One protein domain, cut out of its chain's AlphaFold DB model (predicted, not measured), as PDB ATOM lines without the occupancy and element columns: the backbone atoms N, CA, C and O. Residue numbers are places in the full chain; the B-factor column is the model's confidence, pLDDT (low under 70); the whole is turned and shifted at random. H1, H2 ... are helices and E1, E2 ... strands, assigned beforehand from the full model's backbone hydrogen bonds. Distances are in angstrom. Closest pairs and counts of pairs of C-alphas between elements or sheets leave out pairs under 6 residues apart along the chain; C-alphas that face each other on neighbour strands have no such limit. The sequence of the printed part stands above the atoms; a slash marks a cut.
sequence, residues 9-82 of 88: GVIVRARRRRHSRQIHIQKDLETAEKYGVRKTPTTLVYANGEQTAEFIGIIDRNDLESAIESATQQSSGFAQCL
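This is residues 9 to 82 of the 88 residues of the protein "Thioredoxin" of Natronorubrum aibiense (UniProt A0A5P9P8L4). A twisted sheet of four strands, made of two hairpins side by side, has one long helix, H2, packed over one face and running along the strands. The short helix H1 only grazes the sheet, near the end where E1 begins and E2 ends. The printed part has 74 residues with two named helices and four named strands, in the order E1, E2, H1, E3, E4, H2; the sheet's order is E2, E1, E3, E4, and it is mixed, with E1 and E3 parallel and the other two neighbour pairs antiparallel. The class is mixed, helices and strands, and the arrangement is two layers, a helix on one face of a sheet. The whole is compact, with a radius of gyration of the C-alphas of 12.8 A, yet elongated in outline, spanning 40 by 25 by 18 A.

The inner strands of the sheet are E1, residues 9 to 14, and E3, residues 42 to 47. They are parallel neighbours at 15 degrees, and across them N 12 and O 44 are 2.8 A apart and N 46 and O 12 are 3.0 A apart, within hydrogen-bond range. The edge strand E2, residues 18 to 23, forms a hairpin with E1, antiparallel at 162 degrees, with N 11 and O 21 at 2.9 A and N 21 and O 11 at 2.8 A. The other edge strand, E4, residues 50 to 56, forms a hairpin with E3, antiparallel at 162 degrees, with N 43 and O 55 at 2.8 A and N 45 and O 53 at 2.9 A. E2 is apart from E3 and E4. From edge to edge the strands' lines turn by 51 degrees. H2, residues 61 to 80, is on the sheet at a height over the sheet of 8.4 A. It lies over E3, and only just over E1, on which 3 of its C-alphas fall. On the local plane its line and that of E3 stand at 14 degrees, along the strands. The closest C-alphas of H2 and E3 are those of Ala 71 and Ala 47, 5.5 A apart; those of H2 and E4 are Ala 71 and Thr 52, 6.2 A apart. H1, residues 29 to 34, only grazes the sheet, with its residues 29 to 32; its closest C-alpha to E1 is that of Ala 32, 7.9 A from that of Gly 9. H1 and H2 are apart. In both helices every O i to N i+4 pair is within hydrogen-bond range.

E1 begins at C-alpha 9, at (25.484, -8.293, -30.409), and measures 16.5 A from first to last C-alpha. E2 also measures 16.5 A, E3 16.8 A and E4 17.8 A. H1 is 8.5 A long. H2 is 29.2 A long, from C-alpha 61 at (11.843, -11.090, -22.524) to C-alpha 80 at (-1.846, -13.674, -48.140).

The two C-alphas farthest apart are those of Gln 26 and Cys 81, at 40.8 A. The first and last printed C-alphas, of Gly 9 and Leu 82, are 33.8 A apart. The printed part has no cut and no long link; the link from H1 to E3, seven residues, is short, and the others are tight. The mean pLDDT of the printed part is 70.7, and 27 residues are under 70, namely 9 to 20, 22 to 27 and 74 to 82. E1 has a mean of 53, while E4 has 82.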
ATOM      1  N   GLY A   9      26.703  -8.629 -29.666       53.16
ATOM      2  CA  GLY A   9      25.484  -8.293 -30.409       53.16
ATOM      3  C   GLY A   9      24.677  -9.560 -30.694       53.16
ATOM      4  O   GLY A   9      25.236 -10.654 -30.792       53.16
ATOM      5  N   VAL A  10      23.357  -9.460 -30.800       57.59
ATOM      6  CA  VAL A  10      22.500 -10.612 -31.116       57.59
ATOM      7  C   VAL A  10      21.634 -10.256 -32.316       57.59
ATOM      8  O   VAL A  10      20.925  -9.260 -32.298       57.59
ATOM      9  N   ILE A  11      21.678 -11.066 -33.370       59.94
ATOM     10  CA  ILE A  11      20.812 -10.892 -34.538       59.94
ATOM     11  C   ILE A  11      19.803 -12.034 -34.556       59.94
ATOM     12  O   ILE A  11      20.161 -13.212 -34.632       59.94
ATOM     13  N   VAL A  12      18.520 -11.703 -34.481       58.03
ATOM     14  CA  VAL A  12      17.428 -12.674 -34.510       58.03
ATOM     15  C   VAL A  12      16.727 -12.579 -35.861       58.03
ATOM     16  O   VAL A  12      16.271 -11.517 -36.275       58.03
ATOM     17  N   ARG A  13      16.637 -13.706 -36.573       50.03
ATOM     18  CA  ARG A  13      15.959 -13.795 -37.867       50.03
ATOM     19  C   ARG A  13      14.733 -14.696 -37.743       50.03
ATOM     20  O   ARG A  13      14.839 -15.920 -37.666       50.03
ATOM     21  N   ALA A  14      13.554 -14.096 -37.777       42.19
ATOM     22  CA  ALA A  14      12.296 -14.814 -37.860       42.19
ATOM     23  C   ALA A  14      12.076 -15.292 -39.312       42.19
ATOM     24  O   ALA A  14      11.806 -14.514 -40.225       42.19
ATOM     25  N   ARG A  15      12.240 -16.597 -39.553       45.72
ATOM     26  CA  ARG A  15      11.634 -17.308 -40.696       45.72
ATOM     27  C   ARG A  15      10.537 -18.235 -40.150       45.72
ATOM     28  O   ARG A  15      10.439 -18.396 -38.936       45.72
ATOM     29  N   ARG A  16       9.792 -18.943 -41.022       45.53
ATOM     30  CA  ARG A  16       8.874 -20.050 -40.632       45.53
ATOM     31  C   ARG A  16       9.495 -21.066 -39.650       45.53
ATOM     32  O   ARG A  16       8.773 -21.815 -39.006       45.53
ATOM     33  N   ARG A  17      10.828 -21.091 -39.527       52.53
ATOM     34  CA  ARG A  17      11.554 -21.623 -38.369       52.53
ATOM     35  C   ARG A  17      12.269 -20.470 -37.655       52.53
ATOM     36  O   ARG A  17      13.064 -19.771 -38.286       52.53
ATOM     37  N   ARG A  18      11.987 -20.278 -36.361       58.50
ATOM     38  CA  ARG A  18      12.665 -19.295 -35.497       58.50
ATOM     39  C   ARG A  18      14.175 -19.586 -35.519       58.50
ATOM     40  O   ARG A  18      14.581 -20.678 -35.134       58.50
ATOM     41  N   HIS A  19      14.998 -18.651 -36.002       66.50
ATOM     42  CA  HIS A  19      16.457 -18.799 -36.037       66.50
ATOM     43  C   HIS A  19      17.126 -17.590 -35.379       66.50
ATOM     44  O   HIS A  19      16.956 -16.453 -35.816       66.50
ATOM     45  N   SER A  20      17.905 -17.823 -34.328       67.25
ATOM     46  CA  SER A  20      18.703 -16.790 -33.669       67.25
ATOM     47  C   SER A  20      20.185 -17.009 -33.963       67.25
ATOM     48  O   SER A  20      20.682 -18.134 -33.937       67.25
ATOM     49  N   ARG A  21      20.905 -15.922 -34.256       70.25
ATOM     50  CA  ARG A  21      22.353 -15.928 -34.464       70.25
ATOM     51  C   ARG A  21      22.994 -14.859 -33.584       70.25
ATOM     52  O   ARG A  21      22.843 -13.664 -33.811       70.25
ATOM     53  N   GLN A  22      23.745 -15.286 -32.576       68.56
ATOM     54  CA  GLN A  22      24.548 -14.366 -31.774       68.56
ATOM     55  C   GLN A  22      25.846 -14.026 -32.514       68.56
ATOM     56  O   GLN A  22      26.516 -14.918 -33.032       68.56
ATOM     57  N   ILE A  23      26.202 -12.741 -32.548       65.94
ATOM     58  CA  ILE A  23      27.396 -12.245 -33.234       65.94
ATOM     59  C   ILE A  23      28.272 -11.490 -32.239       65.94
ATOM     60  O   ILE A  23      27.872 -10.519 -31.597       65.94
ATOM     61  N   HIS A  24      29.513 -11.942 -32.107       68.19
ATOM     62  CA  HIS A  24      30.507 -11.233 -31.316       68.19
ATOM     63  C   HIS A  24      31.100 -10.119 -32.172       68.19
ATOM     64  O   HIS A  24      31.961 -10.380 -33.003       68.19
ATOM     65  N   ILE A  25      30.659  -8.881 -31.949       64.44
ATOM     66  CA  ILE A  25      31.024  -7.720 -32.777       64.44
ATOM     67  C   ILE A  25      32.541  -7.490 -32.804       64.44
ATOM     68  O   ILE A  25      33.079  -7.125 -33.834       64.44
ATOM     69  N   GLN A  26      33.260  -7.787 -31.716       65.50
ATOM     70  CA  GLN A  26      34.729  -7.699 -31.707       65.50
ATOM     71  C   GLN A  26      35.422  -8.703 -32.644       65.50
ATOM     72  O   GLN A  26      36.563  -8.479 -33.026       65.50
ATOM     73  N   LYS A  27      34.766  -9.820 -32.979       69.62
ATOM     74  CA  LYS A  27      35.305 -10.851 -33.879       69.62
ATOM     75  C   LYS A  27      34.798 -10.707 -35.313       69.62
ATOM     76  O   LYS A  27      35.374 -11.311 -36.207       69.62
ATOM     77  N   ASP A  28      33.721  -9.954 -35.510       71.62
ATOM     78  CA  ASP A  28      33.002  -9.845 -36.778       71.62
ATOM     79  C   ASP A  28      32.436  -8.423 -36.927       71.62
ATOM     80  O   ASP A  28      31.229  -8.174 -36.850       71.62
ATOM     81  N   LEU A  29      33.368  -7.468 -37.039       70.38
ATOM     82  CA  LEU A  29      33.077  -6.041 -37.197       70.38
ATOM     83  C   LEU A  29      32.364  -5.763 -38.522       70.38
ATOM     84  O   LEU A  29      31.424  -4.977 -38.543       70.38
ATOM     85  N   GLU A  30      32.753  -6.461 -39.593       77.12
ATOM     86  CA  GLU A  30      32.133  -6.342 -40.917       77.12
ATOM     87  C   GLU A  30      30.632  -6.640 -40.851       77.12
ATOM     88  O   GLU A  30      29.808  -5.883 -41.365       77.12
ATOM     89  N   THR A  31      30.246  -7.709 -40.148       73.94
ATOM     90  CA  THR A  31      28.833  -8.036 -39.984       73.94
ATOM     91  C   THR A  31      28.113  -7.005 -39.114       73.94
ATOM     92  O   THR A  31      26.977  -6.639 -39.412       73.94
ATOM     93  N   ALA A  32      28.753  -6.490 -38.063       70.94
ATOM     94  CA  ALA A  32      28.168  -5.440 -37.231       70.94
ATOM     95  C   ALA A  32      27.901  -4.151 -38.024       70.94
ATOM     96  O   ALA A  32      26.807  -3.600 -37.931       70.94
ATOM     97  N   GLU A  33      28.856  -3.714 -38.848       74.56
ATOM     98  CA  GLU A  33      28.700  -2.557 -39.735       74.56
ATOM     99  C   GLU A  33      27.626  -2.795 -40.796       74.56
ATOM    100  O   GLU A  33      26.759  -1.943 -40.989       74.56
ATOM    101  N   LYS A  34      27.614  -3.983 -41.416       78.12
ATOM    102  CA  LYS A  34      26.604  -4.378 -42.409       78.12
ATOM    103  C   LYS A  34      25.179  -4.300 -41.865       78.12
ATOM    104  O   LYS A  34      24.261  -3.955 -42.604       78.12
ATOM    105  N   TYR A  35      24.993  -4.635 -40.593       74.44
ATOM    106  CA  TYR A  35      23.701  -4.560 -39.912       74.44
ATOM    107  C   TYR A  35      23.496  -3.246 -39.135       74.44
ATOM    108  O   TYR A  35      22.524  -3.124 -38.398       74.44
ATOM    109  N   GLY A  36      24.388  -2.260 -39.278       75.25
ATOM    110  CA  GLY A  36      24.255  -0.940 -38.652       75.25
ATOM    111  C   GLY A  36      24.443  -0.914 -37.129       75.25
ATOM    112  O   GLY A  36      24.121   0.084 -36.483       75.25
ATOM    113  N   VAL A  37      24.982  -1.977 -36.529       75.12
ATOM    114  CA  VAL A  37      25.118  -2.106 -35.074       75.12
ATOM    115  C   VAL A  37      26.261  -1.232 -34.558       75.12
ATOM    116  O   VAL A  37      27.433  -1.600 -34.605       75.12
ATOM    117  N   ARG A  38      25.909  -0.060 -34.020       73.69
ATOM    118  CA  ARG A  38      26.865   0.923 -33.467       73.69
ATOM    119  C   ARG A  38      27.021   0.864 -31.948       73.69
ATOM    120  O   ARG A  38      28.006   1.359 -31.404       73.69
ATOM    121  N   LYS A  39      26.034   0.302 -31.248       74.44
ATOM    122  CA  LYS A  39      25.973   0.224 -29.780       74.44
ATOM    123  C   LYS A  39      25.827  -1.235 -29.350       74.44
ATOM    124  O   LYS A  39      25.462  -2.084 -30.150       74.44
ATOM    125  N   THR A  40      26.188  -1.540 -28.105       71.12
ATOM    126  CA  THR A  40      26.122  -2.907 -27.566       71.12
ATOM    127  C   THR A  40      25.634  -2.904 -26.120       71.12
ATOM    128  O   THR A  40      26.106  -2.048 -25.366       71.12
ATOM    129  N   PRO A  41      24.818  -3.885 -25.696       79.19
ATOM    130  CA  PRO A  41      24.212  -4.936 -26.523       79.19
ATOM    131  C   PRO A  41      23.131  -4.371 -27.459       79.19
ATOM    132  O   PRO A  41      22.464  -3.410 -27.103       79.19
ATOM    133  N   THR A  42      22.980  -4.952 -28.649       80.00
ATOM    134  CA  THR A  42      21.896  -4.620 -29.588       80.00
ATOM    135  C   THR A  42      21.277  -5.911 -30.097       80.00
ATOM    136  O   THR A  42      22.006  -6.848 -30.448       80.00
ATOM    137  N   THR A  43      19.948  -5.938 -30.123       83.62
ATOM    138  CA  THR A  43      19.140  -7.027 -30.664       83.62
ATOM    139  C   THR A  43      18.361  -6.517 -31.863       83.62
ATOM    140  O   THR A  43      17.553  -5.603 -31.734       83.62
ATOM    141  N   LEU A  44      18.592  -7.116 -33.028       82.75
ATOM    142  CA  LEU A  44      17.848  -6.808 -34.249       82.75
ATOM    143  C   LEU A  44      16.905  -7.963 -34.575       82.75
ATOM    144  O   LEU A  44      17.326  -9.123 -34.533       82.75
ATOM    145  N   VAL A  45      15.654  -7.650 -34.913       83.06
ATOM    146  CA  VAL A  45      14.644  -8.624 -35.338       83.06
ATOM    147  C   VAL A  45      14.346  -8.411 -36.815       83.06
ATOM    148  O   VAL A  45      14.014  -7.306 -37.238       83.06
ATOM    149  N   TYR A  46      14.462  -9.487 -37.592       78.44
ATOM    150  CA  TYR A  46      14.158  -9.491 -39.021       78.44
ATOM    151  C   TYR A  46      13.022 -10.456 -39.350       78.44
ATOM    152  O   TYR A  46      13.082 -11.612 -38.928       78.44
ATOM    153  N   ALA A  47      12.088 -10.049 -40.211       79.81
ATOM    154  CA  ALA A  47      11.133 -10.932 -40.886       79.81
ATOM    155  C   ALA A  47      11.215 -10.742 -42.400       79.81
ATOM    156  O   ALA A  47      11.380  -9.637 -42.894       79.81
ATOM    157  N   ASN A  48      11.168 -11.842 -43.158       76.06
ATOM    158  CA  ASN A  48      11.235 -11.835 -44.630       76.06
ATOM    159  C   ASN A  48      12.430 -11.078 -45.256       76.06
ATOM    160  O   ASN A  48      12.441 -10.827 -46.453       76.06
ATOM    161  N   GLY A  49      13.490 -10.815 -44.485       77.25
ATOM    162  CA  GLY A  49      14.662 -10.062 -44.952       77.25
ATOM    163  C   GLY A  49      14.616  -8.570 -44.626       77.25
ATOM    164  O   GLY A  49      15.626  -7.904 -44.821       77.25
ATOM    165  N   GLU A  50      13.513  -8.086 -44.063       78.19
ATOM    166  CA  GLU A  50      13.333  -6.717 -43.591       78.19
ATOM    167  C   GLU A  50      13.505  -6.642 -42.068       78.19
ATOM    168  O   GLU A  50      13.169  -7.587 -41.347       78.19
ATOM    169  N   GLN A  51      14.084  -5.544 -41.578       81.19
ATOM    170  CA  GLN A  51      14.229  -5.278 -40.149       81.19
ATOM    171  C   GLN A  51      12.896  -4.777 -39.600       81.19
ATOM    172  O   GLN A  51      12.436  -3.709 -39.986       81.19
ATOM    173  N   THR A  52      12.293  -5.525 -38.682       82.69
ATOM    174  CA  THR A  52      10.995  -5.171 -38.093       82.69
ATOM    175  C   THR A  52      11.132  -4.523 -36.722       82.69
ATOM    176  O   THR A  52      10.235  -3.802 -36.299       82.69
ATOM    177  N   ALA A  53      12.239  -4.769 -36.014       83.56
ATOM    178  CA  ALA A  53      12.523  -4.124 -34.738       83.56
ATOM    179  C   ALA A  53      14.029  -4.015 -34.467       83.56
ATOM    180  O   ALA A  53      14.822  -4.871 -34.871       83.56
ATOM    181  N   GLU A  54      14.402  -2.975 -33.728       84.44
ATOM    182  CA  GLU A  54      15.733  -2.775 -33.167       84.44
ATOM    183  C   GLU A  54      15.611  -2.473 -31.682       84.44
ATOM    184  O   GLU A  54      14.815  -1.636 -31.263       84.44
ATOM    185  N   PHE A  55      16.457  -3.127 -30.897       82.88
ATOM    186  CA  PHE A  55      16.579  -2.867 -29.482       82.88
ATOM    187  C   PHE A  55      18.026  -2.620 -29.103       82.88
ATOM    188  O   PHE A  55      18.912  -3.407 -29.437       82.88
ATOM    189  N   ILE A  56      18.259  -1.556 -28.345       83.62
ATOM    190  CA  ILE A  56      19.577  -1.185 -27.840       83.62
ATOM    191  C   ILE A  56      19.543  -1.316 -26.318       83.62
ATOM    192  O   ILE A  56      18.753  -0.654 -25.655       83.62
ATOM    193  N   GLY A  57      20.432  -2.132 -25.762       79.00
ATOM    194  CA  GLY A  57      20.529  -2.398 -24.330       79.00
ATOM    195  C   GLY A  57      19.917  -3.734 -23.911       79.00
ATOM    196  O   GLY A  57      19.701  -4.636 -24.721       79.00
ATOM    197  N   ILE A  58      19.720  -3.880 -22.601       79.56
ATOM    198  CA  ILE A  58      19.041  -5.039 -22.019       79.56
ATOM    199  C   ILE A  58      17.549  -4.860 -22.282       79.56
ATOM    200  O   ILE A  58      16.984  -3.828 -21.934       79.56
ATOM    201  N   ILE A  59      16.944  -5.864 -22.902       81.50
ATOM    202  CA  ILE A  59      15.518  -5.896 -23.215       81.50
ATOM    203  C   ILE A  59      14.792  -6.869 -22.313       81.50
ATOM    204  O   ILE A  59      15.366  -7.889 -21.916       81.50
ATOM    205  N   ASP A  60      13.525  -6.572 -22.042       85.44
ATOM    206  CA  ASP A  60      12.653  -7.536 -21.400       85.44
ATOM    207  C   ASP A  60      12.360  -8.705 -22.350       85.44
ATOM    208  O   ASP A  60      12.314  -8.569 -23.580       85.44
ATOM    209  N   ARG A  61      12.176  -9.888 -21.765       84.00
ATOM    210  CA  ARG A  61      11.843 -11.090 -22.524       84.00
ATOM    211  C   ARG A  61      10.503 -10.937 -23.244       84.00
ATOM    212  O   ARG A  61      10.408 -11.359 -24.394       84.00
ATOM    213  N   ASN A  62       9.504 -10.355 -22.586       87.25
ATOM    214  CA  ASN A  62       8.155 -10.208 -23.128       87.25
ATOM    215  C   ASN A  62       8.141  -9.245 -24.317       87.25
ATOM    216  O   ASN A  62       7.452  -9.500 -25.305       87.25
ATOM    217  N   ASP A  63       8.952  -8.186 -24.257       84.06
ATOM    218  CA  ASP A  63       9.101  -7.220 -25.349       84.06
ATOM    219  C   ASP A  63       9.737  -7.875 -26.580       84.06
ATOM    220  O   ASP A  63       9.270  -7.704 -27.709       84.06
ATOM    221  N   LEU A  64      10.779  -8.690 -26.369       82.81
ATOM    222  CA  LEU A  64      11.412  -9.440 -27.450       82.81
ATOM    223  C   LEU A  64      10.463 -10.481 -28.055       82.81
ATOM    224  O   LEU A  64      10.407 -10.630 -29.276       82.81
ATOM    225  N   GLU A  65       9.743 -11.221 -27.213       84.62
ATOM    226  CA  GLU A  65       8.789 -12.241 -27.647       84.62
ATOM    227  C   GLU A  65       7.664 -11.613 -28.476       84.62
ATOM    228  O   GLU A  65       7.425 -12.045 -29.604       84.62
ATOM    229  N   SER A  66       7.099 -10.505 -27.995       86.06
ATOM    230  CA  SER A  66       6.070  -9.731 -28.698       86.06
ATOM    231  C   SER A  66       6.558  -9.207 -30.052       86.06
ATOM    232  O   SER A  66       5.832  -9.269 -31.049       86.06
ATOM    233  N   ALA A  67       7.807  -8.738 -30.137       83.75
ATOM    234  CA  ALA A  67       8.402  -8.303 -31.400       83.75
ATOM    235  C   ALA A  67       8.595  -9.462 -32.392       83.75
ATOM    236  O   ALA A  67       8.364  -9.297 -33.590       83.75
ATOM    237  N   ILE A  68       8.986 -10.647 -31.914       82.44
ATOM    238  CA  ILE A  68       9.125 -11.848 -32.752       82.44
ATOM    239  C   ILE A  68       7.754 -12.341 -33.237       82.44
ATOM    240  O   ILE A  68       7.621 -12.753 -34.395       82.44
ATOM    241  N   GLU A  69       6.736 -12.311 -32.379       83.19
ATOM    242  CA  GLU A  69       5.366 -12.684 -32.737       83.19
ATOM    243  C   GLU A  69       4.789 -11.733 -33.781       83.19
ATOM    244  O   GLU A  69       4.328 -12.191 -34.828       83.19
ATOM    245  N   SER A  70       4.943 -10.426 -33.566       80.44
ATOM    246  CA  SER A  70       4.533  -9.392 -34.522       80.44
ATOM    247  C   SER A  70       5.229  -9.573 -35.872       80.44
ATOM    248  O   SER A  70       4.582  -9.566 -36.918       80.44
ATOM    249  N   ALA A  71       6.537  -9.836 -35.870       79.12
ATOM    250  CA  ALA A  71       7.309 -10.081 -37.087       79.12
ATOM    251  C   ALA A  71       6.838 -11.354 -37.826       79.12
ATOM    252  O   ALA A  71       6.806 -11.409 -39.059       79.12
ATOM    253  N   THR A  72       6.411 -12.379 -37.081       74.06
ATOM    254  CA  THR A  72       5.825 -13.601 -37.653       74.06
ATOM    255  C   THR A  72       4.449 -13.319 -38.263       74.06
ATOM    256  O   THR A  72       4.185 -13.762 -39.382       74.06
ATOM    257  N   GLN A  73       3.607 -12.532 -37.590       71.38
ATOM    258  CA  GLN A  73       2.289 -12.126 -38.087       71.38
ATOM    259  C   GLN A  73       2.381 -11.247 -39.341       71.38
ATOM    260  O   GLN A  73       1.663 -11.489 -40.313       71.38
ATOM    261  N   GLN A  74       3.316 -10.294 -39.380       63.28
ATOM    262  CA  GLN A  74       3.609  -9.503 -40.581       63.28
ATOM    263  C   GLN A  74       4.040 -10.408 -41.740       63.28
ATOM    264  O   GLN A  74       3.550 -10.263 -42.858       63.28
ATOM    265  N   SER A  75       4.874 -11.421 -41.475       56.78
ATOM    266  CA  SER A  75       5.274 -12.382 -42.508       56.78
ATOM    267  C   SER A  75       4.110 -13.220 -43.057       56.78
ATOM    268  O   SER A  75       4.134 -13.586 -44.233       56.78
ATOM    269  N   SER A  76       3.083 -13.496 -42.243       55.75
ATOM    270  CA  SER A  76       1.859 -14.178 -42.681       55.75
ATOM    271  C   SER A  76       0.857 -13.256 -43.379       55.75
ATOM    272  O   SER A  76       0.180 -13.716 -44.294       55.75
ATOM    273  N   GLY A  77       0.808 -11.968 -43.018       48.91
ATOM    274  CA  GLY A  77      -0.031 -10.968 -43.687       48.91
ATOM    275  C   GLY A  77       0.427 -10.693 -45.122       48.91
ATOM    276  O   GLY A  77      -0.387 -10.655 -46.038       48.91
ATOM    277  N   PHE A  78       1.742 -10.635 -45.362       46.62
ATOM    278  CA  PHE A  78       2.286 -10.524 -46.724       46.62
ATOM    279  C   PHE A  78       2.232 -11.835 -47.522       46.62
ATOM    280  O   PHE A  78       2.243 -11.805 -48.751       46.62
ATOM    281  N   ALA A  79       2.130 -12.991 -46.857       44.97
ATOM    282  CA  ALA A  79       1.933 -14.270 -47.538       44.97
ATOM    283  C   ALA A  79       0.493 -14.470 -48.048       44.97
ATOM    284  O   ALA A  79       0.281 -15.357 -48.869       44.97
ATOM    285  N   GLN A  80      -0.477 -13.661 -47.605       43.59
ATOM    286  CA  GLN A  80      -1.846 -13.674 -48.140       43.59
ATOM    287  C   GLN A  80      -1.988 -12.806 -49.402       43.59
ATOM    288  O   GLN A  80      -2.740 -13.171 -50.297       43.59
ATOM    289  N   CYS A  81      -1.189 -11.746 -49.572       46.53
ATOM    290  CA  CYS A  81      -1.244 -10.897 -50.775       46.53
ATOM    291  C   CYS A  81      -0.449 -11.411 -51.992       46.53
ATOM    292  O   CYS A  81      -0.430 -10.741 -53.021       46.53
ATOM    293  N   LEU A  82       0.198 -12.580 -51.922       46.56
ATOM    294  CA  LEU A  82       0.901 -13.182 -53.070       46.56
ATOM    295  C   LEU A  82       0.285 -14.504 -53.557       46.56
ATOM    296  O   LEU A  82       0.916 -15.208 -54.345       46.56
TER     297      LEU A  82